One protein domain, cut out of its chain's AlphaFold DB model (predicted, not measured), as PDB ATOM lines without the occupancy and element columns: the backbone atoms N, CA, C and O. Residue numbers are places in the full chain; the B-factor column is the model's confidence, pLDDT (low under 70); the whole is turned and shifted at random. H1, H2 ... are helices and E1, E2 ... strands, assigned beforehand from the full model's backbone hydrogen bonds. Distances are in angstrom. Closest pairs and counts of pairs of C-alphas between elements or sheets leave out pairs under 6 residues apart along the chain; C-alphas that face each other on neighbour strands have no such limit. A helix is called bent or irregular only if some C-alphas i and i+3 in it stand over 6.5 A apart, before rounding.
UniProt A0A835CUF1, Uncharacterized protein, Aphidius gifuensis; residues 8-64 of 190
ATOM      1  N   LEU A   8      -5.176  46.564  22.309       93.44
ATOM      2  CA  LEU A   8      -3.801  46.577  22.810       93.44
ATOM      3  C   LEU A   8      -3.375  48.010  23.147       93.44
ATOM      4  O   LEU A   8      -3.393  48.899  22.295       93.44
ATOM      5  N   LEU A   9      -2.967  48.242  24.396       93.75
ATOM      6  CA  LEU A   9      -2.431  49.528  24.847       93.75
ATOM      7  C   LEU A   9      -0.904  49.448  24.907       93.75
ATOM      8  O   LEU A   9      -0.300  49.094  25.929       93.75
ATOM      9  N   GLY A  10      -0.275  49.763  23.773       89.00
ATOM     10  CA  GLY A  10       1.139  49.475  23.551       89.00
ATOM     11  C   GLY A  10       1.394  47.970  23.629       89.00
ATOM     12  O   GLY A  10       0.551  47.172  23.239       89.00
ATOM     13  N   GLU A  11       2.540  47.567  24.173       89.56
ATOM     14  CA  GLU A  11       2.894  46.143  24.221       89.56
ATOM     15  C   GLU A  11       2.611  45.454  25.565       89.56
ATOM     16  O   GLU A  11       2.880  44.266  25.728       89.56
ATOM     17  N   THR A  12       2.179  46.206  26.580       92.81
ATOM     18  CA  THR A  12       2.186  45.729  27.980       92.81
ATOM     19  C   THR A  12       0.807  45.464  28.553       92.81
ATOM     20  O   THR A  12       0.705  44.749  29.551       92.81
ATOM     21  N   LYS A  13      -0.242  46.015  27.937       95.62
ATOM     22  CA  LYS A  13      -1.619  45.898  28.404       95.62
ATOM     23  C   LYS A  13      -2.545  45.489  27.262       95.62
ATOM     24  O   LYS A  13      -2.404  45.979  26.144       95.62
ATOM     25  N   LEU A  14      -3.512  44.646  27.593       95.56
ATOM     26  CA  LEU A  14      -4.609  44.227  26.727       95.56
ATOM     27  C   LEU A  14      -5.925  44.515  27.450       95.56
ATOM     28  O   LEU A  14      -6.023  44.303  28.658       95.56
ATOM     29  N   ILE A  15      -6.926  44.984  26.715       95.94
ATOM     30  CA  ILE A  15      -8.273  45.243  27.220       95.94
ATOM     31  C   ILE A  15      -9.281  44.483  26.367       95.94
ATOM     32  O   ILE A  15      -9.208  44.520  25.139       95.94
ATOM     33  N   SER A  16     -10.211  43.797  27.030       94.75
ATOM     34  CA  SER A  16     -11.315  43.081  26.385       94.75
ATOM     35  C   SER A  16     -12.441  42.827  27.378       94.75
ATOM     36  O   SER A  16     -12.155  42.477  28.519       94.75
ATOM     37  N   ASN A  17     -13.698  42.991  26.957       92.06
ATOM     38  CA  ASN A  17     -14.899  42.622  27.723       92.06
ATOM     39  C   ASN A  17     -14.924  43.104  29.185       92.06
ATOM     40  O   ASN A  17     -15.310  42.368  30.085       92.06
ATOM     41  N   GLY A  18     -14.475  44.336  29.440       94.19
ATOM     42  CA  GLY A  18     -14.437  44.890  30.800       94.19
ATOM     43  C   GLY A  18     -13.284  44.365  31.667       94.19
ATOM     44  O   GLY A  18     -13.231  44.649  32.861       94.19
ATOM     45  N   PHE A  19     -12.335  43.630  31.089       96.00
ATOM     46  CA  PHE A  19     -11.153  43.121  31.775       96.00
ATOM     47  C   PHE A  19      -9.875  43.784  31.265       96.00
ATOM     48  O   PHE A  19      -9.714  44.080  30.078       96.00
ATOM     49  N   ILE A  20      -8.937  43.985  32.189       96.50
ATOM     50  CA  ILE A  20      -7.599  44.502  31.910       96.50
ATOM     51  C   ILE A  20      -6.602  43.386  32.186       96.50
ATOM     52  O   ILE A  20      -6.545  42.844  33.293       96.50
ATOM     53  N   TYR A  21      -5.770  43.097  31.196       96.38
ATOM     54  CA  TYR A  21      -4.706  42.119  31.302       96.38
ATOM     55  C   TYR A  21      -3.344  42.790  31.189       96.38
ATOM     56  O   TYR A  21      -3.155  43.754  30.443       96.38
ATOM     57  N   LEU A  22      -2.381  42.251  31.926       96.25
ATOM     58  CA  LEU A  22      -0.983  42.644  31.876       96.25
ATOM     59  C   LEU A  22      -0.190  41.557  31.163       96.25
ATOM     60  O   LEU A  22      -0.392  40.365  31.397       96.25
ATOM     61  N   ARG A  23       0.745  41.962  30.307       95.25
ATOM     62  CA  ARG A  23       1.643  41.021  29.645       95.25
ATOM     63  C   ARG A  23       2.475  40.281  30.695       95.25
ATOM     64  O   ARG A  23       3.203  40.909  31.464       95.25
ATOM     65  N   SER A  24       2.393  38.952  30.689       92.25
ATOM     66  CA  SER A  24       3.077  38.101  31.669       92.25
ATOM     67  C   SER A  24       4.591  38.079  31.441       92.25
ATOM     68  O   SER A  24       5.389  38.243  32.363       92.25
ATOM     69  N   ARG A  25       5.003  37.904  30.177       87.44
ATOM     70  CA  ARG A  25       6.405  37.778  29.748       87.44
ATOM     71  C   ARG A  25       6.616  38.482  28.415       87.44
ATOM     72  O   ARG A  25       5.665  38.672  27.658       87.44
ATOM     73  N   LYS A  26       7.864  38.854  28.111       87.06
ATOM     74  CA  LYS A  26       8.211  39.339  26.767       87.06
ATOM     75  C   LYS A  26       7.859  38.254  25.736       87.06
ATOM     76  O   LYS A  26       8.145  37.083  25.996       87.06
ATOM     77  N   PRO A  27       7.228  38.615  24.609       83.81
ATOM     78  CA  PRO A  27       6.860  37.640  23.597       83.81
ATOM     79  C   PRO A  27       8.133  37.115  22.933       83.81
ATOM     80  O   PRO A  27       8.926  37.881  22.395       83.81
ATOM     81  N   THR A  28       8.348  35.806  23.016       79.50
ATOM     82  CA  THR A  28       9.442  35.095  22.328       79.50
ATOM     83  C   THR A  28       8.956  34.351  21.089       79.50
ATOM     84  O   THR A  28       9.754  33.881  20.288       79.50
ATOM     85  N   THR A  29       7.639  34.225  20.935       81.38
ATOM     86  CA  THR A  29       6.964  33.522  19.841       81.38
ATOM     87  C   THR A  29       5.807  34.385  19.336       81.38
ATOM     88  O   THR A  29       5.515  35.429  19.918       81.38
ATOM     89  N   ALA A  30       5.088  33.929  18.307       86.25
ATOM     90  CA  ALA A  30       3.883  34.603  17.809       86.25
ATOM     91  C   ALA A  30       2.736  34.695  18.842       86.25
ATOM     92  O   ALA A  30       1.763  35.419  18.627       86.25
ATOM     93  N   LYS A  31       2.825  33.957  19.958       90.75
ATOM     94  CA  LYS A  31       1.838  33.977  21.039       90.75
ATOM     95  C   LYS A  31       2.252  34.958  22.127       90.75
ATOM     96  O   LYS A  31       3.387  34.925  22.607       90.75
ATOM     97  N   THR A  32       1.300  35.765  22.583       93.00
ATOM     98  CA  THR A  32       1.480  36.638  23.749       93.00
ATOM     99  C   THR A  32       0.625  36.145  24.907       93.00
ATOM    100  O   THR A  32      -0.556  35.850  24.735       93.00
ATOM    101  N   TYR A  33       1.240  36.046  26.085       93.81
ATOM    102  CA  TYR A  33       0.595  35.593  27.314       93.81
ATOM    103  C   TYR A  33       0.219  36.786  28.182       93.81
ATOM    104  O   TYR A  33       1.041  37.672  28.442       93.81
ATOM    105  N   TRP A  34      -1.012  36.762  28.669       95.31
ATOM    106  CA  TRP A  34      -1.630  37.841  29.414       95.31
ATOM    107  C   TRP A  34      -2.199  37.302  30.720       95.31
ATOM    108  O   TRP A  34      -2.966  36.343  30.720       95.31
ATOM    109  N   ASP A  35      -1.847  37.934  31.830       96.00
ATOM    110  CA  ASP A  35      -2.426  37.644  33.136       96.00
ATOM    111  C   ASP A  35      -3.482  38.706  33.442       96.00
ATOM    112  O   ASP A  35      -3.257  39.892  33.175       96.00
ATOM    113  N   CYS A  36      -4.625  38.324  34.018       96.62
ATOM    114  CA  CYS A  36      -5.555  39.321  34.543       96.62
ATOM    115  C   CYS A  36      -4.817  40.241  35.526       96.62
ATOM    116  O   CYS A  36      -4.006  39.792  36.339       96.62
ATOM    117  N   ARG A  37      -5.090  41.547  35.483       95.88
ATOM    118  CA  ARG A  37      -4.443  42.521  36.372       95.88
ATOM    119  C   ARG A  37      -4.623  42.172  37.857       95.88
ATOM    120  O   ARG A  37      -3.712  42.403  38.649       95.88
ATOM    121  N   LYS A  38      -5.761  41.568  38.208       95.50
ATOM    122  CA  LYS A  38      -6.098  41.109  39.563       95.50
ATOM    123  C   LYS A  38      -5.392  39.814  39.991       95.50
ATOM    124  O   LYS A  38      -5.415  39.460  41.167       95.50
ATOM    125  N   LEU A  39      -4.680  39.145  39.080       94.44
ATOM    126  CA  LEU A  39      -3.979  37.890  39.365       94.44
ATOM    127  C   LEU A  39      -2.874  38.044  40.411       94.44
ATOM    128  O   LEU A  39      -2.711  37.189  41.278       94.44
ATOM    129  N   ARG A  40      -2.137  39.162  40.387       90.94
ATOM    130  CA  ARG A  40      -1.073  39.429  41.373       90.94
ATOM    131  C   ARG A  40      -1.611  39.621  42.791       90.94
ATOM    132  O   ARG A  40      -0.916  39.280  43.740       90.94
ATOM    133  N   GLY A  41      -2.836  40.132  42.918       91.81
ATOM    134  CA  GLY A  41      -3.549  40.246  44.191       91.81
ATOM    135  C   GLY A  41      -4.193  38.937  44.657       91.81
ATOM    136  O   GLY A  41      -4.761  38.911  45.738       91.81
ATOM    137  N   LYS A  42      -4.102  37.854  43.866       92.44
ATOM    138  CA  LYS A  42      -4.819  36.580  44.076       92.44
ATOM    139  C   LYS A  42      -6.350  36.720  44.094       92.44
ATOM    140  O   LYS A  42      -7.038  35.833  44.578       92.44
ATOM    141  N   GLU A  43      -6.876  37.801  43.522       93.19
ATOM    142  CA  GLU A  43      -8.318  38.059  43.372       93.19
ATOM    143  C   GLU A  43      -8.887  37.471  42.070       93.19
ATOM    144  O   GLU A  43     -10.078  37.575  41.797       93.19
ATOM    145  N   CYS A  44      -8.023  36.919  41.216       95.62
ATOM    146  CA  CYS A  44      -8.397  36.299  39.952       95.62
ATOM    147  C   CYS A  44      -7.351  35.262  39.540       95.62
ATOM    148  O   CYS A  44      -6.154  35.457  39.766       95.62
ATOM    149  N   SER A  45      -7.776  34.188  38.885       94.94
ATOM    150  CA  SER A  45      -6.882  33.162  38.331       94.94
ATOM    151  C   SER A  45      -6.721  33.239  36.802       94.94
ATOM    152  O   SER A  45      -5.883  32.532  36.224       94.94
ATOM    153  N   ALA A  46      -7.475  34.133  36.156       95.56
ATOM    154  CA  ALA A  46      -7.631  34.211  34.712       95.56
ATOM    155  C   ALA A  46      -6.332  34.545  33.966       95.56
ATOM    156  O   ALA A  46      -5.610  35.501  34.282       95.56
ATOM    157  N   ARG A  47      -6.082  33.777  32.901       94.94
ATOM    158  CA  ARG A  47      -4.976  33.972  31.959       94.94
ATOM    159  C   ARG A  47      -5.482  33.841  30.539       94.94
ATOM    160  O   ARG A  47      -6.250  32.933  30.239       94.94
ATOM    161  N   ALA A  48      -5.001  34.713  29.671       94.06
ATOM    162  CA  ALA A  48      -5.364  34.732  28.270       94.06
ATOM    163  C   ALA A  48      -4.127  34.577  27.389       94.06
ATOM    164  O   ALA A  48      -3.014  34.966  27.752       94.06
ATOM    165  N   ILE A  49      -4.331  34.015  26.203       93.50
ATOM    166  CA  ILE A  49      -3.283  33.887  25.196       93.50
ATOM    167  C   ILE A  49      -3.828  34.477  23.911       93.50
ATOM    168  O   ILE A  49      -4.910  34.089  23.467       93.50
ATOM    169  N   THR A  50      -3.078  35.397  23.316       93.00
ATOM    170  CA  THR A  50      -3.428  35.972  22.022       93.00
ATOM    171  C   THR A  50      -2.422  35.589  20.951       93.00
ATOM    172  O   THR A  50      -1.244  35.358  21.236       93.00
ATOM    173  N   ILE A  51      -2.894  35.552  19.709       92.38
ATOM    174  CA  ILE A  51      -2.079  35.395  18.505       92.38
ATOM    175  C   ILE A  51      -2.524  36.422  17.463       92.38
ATOM    176  O   ILE A  51      -3.685  36.837  17.451       92.38
ATOM    177  N   PHE A  52      -1.593  36.866  16.624       90.06
ATOM    178  CA  PHE A  52      -1.919  37.688  15.465       90.06
ATOM    179  C   PHE A  52      -2.396  36.792  14.319       90.06
ATOM    180  O   PHE A  52      -1.669  35.889  13.907       90.06
ATOM    181  N   ASP A  53      -3.610  37.037  13.832       88.94
ATOM    182  CA  ASP A  53      -4.156  36.404  12.637       88.94
ATOM    183  C   ASP A  53      -3.783  37.257  11.409       88.94
ATOM    184  O   ASP A  53      -4.312  38.366  11.266       88.94
ATOM    185  N   PRO A  54      -2.883  36.779  10.528       88.19
ATOM    186  CA  PRO A  54      -2.454  37.528   9.351       88.19
ATOM    187  C   PRO A  54      -3.537  37.623   8.269       88.19
ATOM    188  O   PRO A  54      -3.455  38.504   7.421       88.19
ATOM    189  N   VAL A  55      -4.551  36.752   8.279       89.31
ATOM    190  CA  VAL A  55      -5.638  36.778   7.288       89.31
ATOM    191  C   VAL A  55      -6.635  37.873   7.643       89.31
ATOM    192  O   VAL A  55      -7.038  38.659   6.792       89.31
ATOM    193  N   GLN A  56      -7.013  37.947   8.918       86.25
ATOM    194  CA  GLN A  56      -7.949  38.958   9.417       86.25
ATOM    195  C   GLN A  56      -7.253  40.252   9.861       86.25
ATOM    196  O   GLN A  56      -7.926  41.181  10.303       86.25
ATOM    197  N   MET A  57      -5.917  40.299   9.775       87.50
ATOM    198  CA  MET A  57      -5.067  41.408  10.215       87.50
ATOM    199  C   MET A  57      -5.391  41.881  11.640       87.50
ATOM    200  O   MET A  57      -5.343  43.074  11.943       87.50
ATOM    201  N   LYS A  58      -5.737  40.943  12.532       88.50
ATOM    202  CA  LYS A  58      -6.193  41.256  13.892       88.50
ATOM    203  C   LYS A  58      -5.630  40.296  14.927       88.50
ATOM    204  O   LYS A  58      -5.362  39.129  14.657       88.50
ATOM    205  N   THR A  59      -5.466  40.784  16.150       89.12
ATOM    206  CA  THR A  59      -5.159  39.923  17.295       89.12
ATOM    207  C   THR A  59      -6.431  39.221  17.761       89.12
ATOM    208  O   THR A  59      -7.461  39.869  17.919       89.12
ATOM    209  N   ILE A  60      -6.353  37.911  17.993       91.00
ATOM    210  CA  ILE A  60      -7.461  37.085  18.492       91.00
ATOM    211  C   ILE A  60      -7.052  36.329  19.755       91.00
ATOM    212  O   ILE A  60      -5.866  36.056  19.971       91.00
ATOM    213  N   PHE A  61      -8.032  35.963  20.581       90.94
ATOM    214  CA  PHE A  61      -7.811  35.010  21.664       90.94
ATOM    215  C   PHE A  61      -7.694  33.588  21.113       90.94
ATOM    216  O   PHE A  61      -8.496  33.160  20.289       90.94
ATOM    217  N   LEU A  62      -6.715  32.834  21.616       88.31
ATOM    218  CA  LEU A  62      -6.655  31.379  21.435       88.31
ATOM    219  C   LEU A  62      -7.680  30.658  22.317       88.31
ATOM    220  O   LEU A  62      -8.169  29.595  21.954       88.31
ATOM    221  N   LYS A  63      -7.963  31.222  23.494       81.94
ATOM    222  CA  LYS A  63      -8.972  30.743  24.433       81.94
ATOM    223  C   LYS A  63      -9.493  31.928  25.235       81.94
ATOM    224  O   LYS A  63      -8.687  32.715  25.739       81.94
ATOM    225  N   GLU A  64     -10.812  32.031  25.351       80.31
ATOM    226  CA  GLU A  64     -11.438  33.030  26.212       80.31
ATOM    227  C   GLU A  64     -11.165  32.698  27.687       80.31
ATOM    228  O   GLU A  64     -11.360  31.555  28.116       80.31
TER     229      GLU A  64
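Overview. This is residues 8 to 64 of the 190 residues of an uncharacterized protein of Aphidius gifuensis (UniProt A0A835CUF1). A single antiparallel sheet of five strands is strongly twisted and curled like part of a barrel, with the hairpin E1 and E2 crossing the longer strands E3 and E4. The short helix H1 lies at one end of the long axis, and the turn between E4 and E5 lies at the other. The printed part has 57 residues, with E1, E2, E3, H1, E4 and E5 along the chain and the sheet order E1, E2, E3, E4, E5; the class is mostly strand. It is compact, with a radius of gyration of the C-alphas of 11.3 A, and only just elongated, spanning 37 by 24 by 20 A.

Along the chain. Find C-alpha 13 at (-1.619, 45.898, 28.404), where E1, residues 13 to 16, begins. E2 follows at residues 19 to 23, then E3 at residues 31 to 36, 16.3 A long. H1 takes residues 37 to 41 and is irregular, but only just: C-alphas 37 and 40 are 6.8 A apart. E4, residues 47 to 53, runs 19.5 A; E5, residues 58 to 63, runs 15.1 A to C-alpha 63 at (-8.972, 30.743, 24.433).

Arrangement. Look first at E1, E2 and E3, a meander, each strand the antiparallel neighbour of the one before. In the hairpin E1 and E2, N 14 and O 21 are 3.0 A apart; in the hairpin E2 and E3, N 22 and O 35 are 2.8 A apart. Between antiparallel E3 and E4, N 34 and O 48 are 2.8 A apart, and in the hairpin E4 and E5, N 53 and O 58 are 2.9 A apart. The edge strands E1 and E5 are apart. H1 is on the sheet but only grazes it, with residues 37 to 39; 0 of 1 O i to N i+4 pairs and 1 of 2 O i to N i+3 pairs are within hydrogen-bond range.

Size, cuts and confidence. The C-alphas of Gly 41 and Val 55, the two farthest apart, are 37.1 A apart. The printed part has no cut, and no link is long. The mean pLDDT of the printed part is 91.6, and no printed residue is under 70.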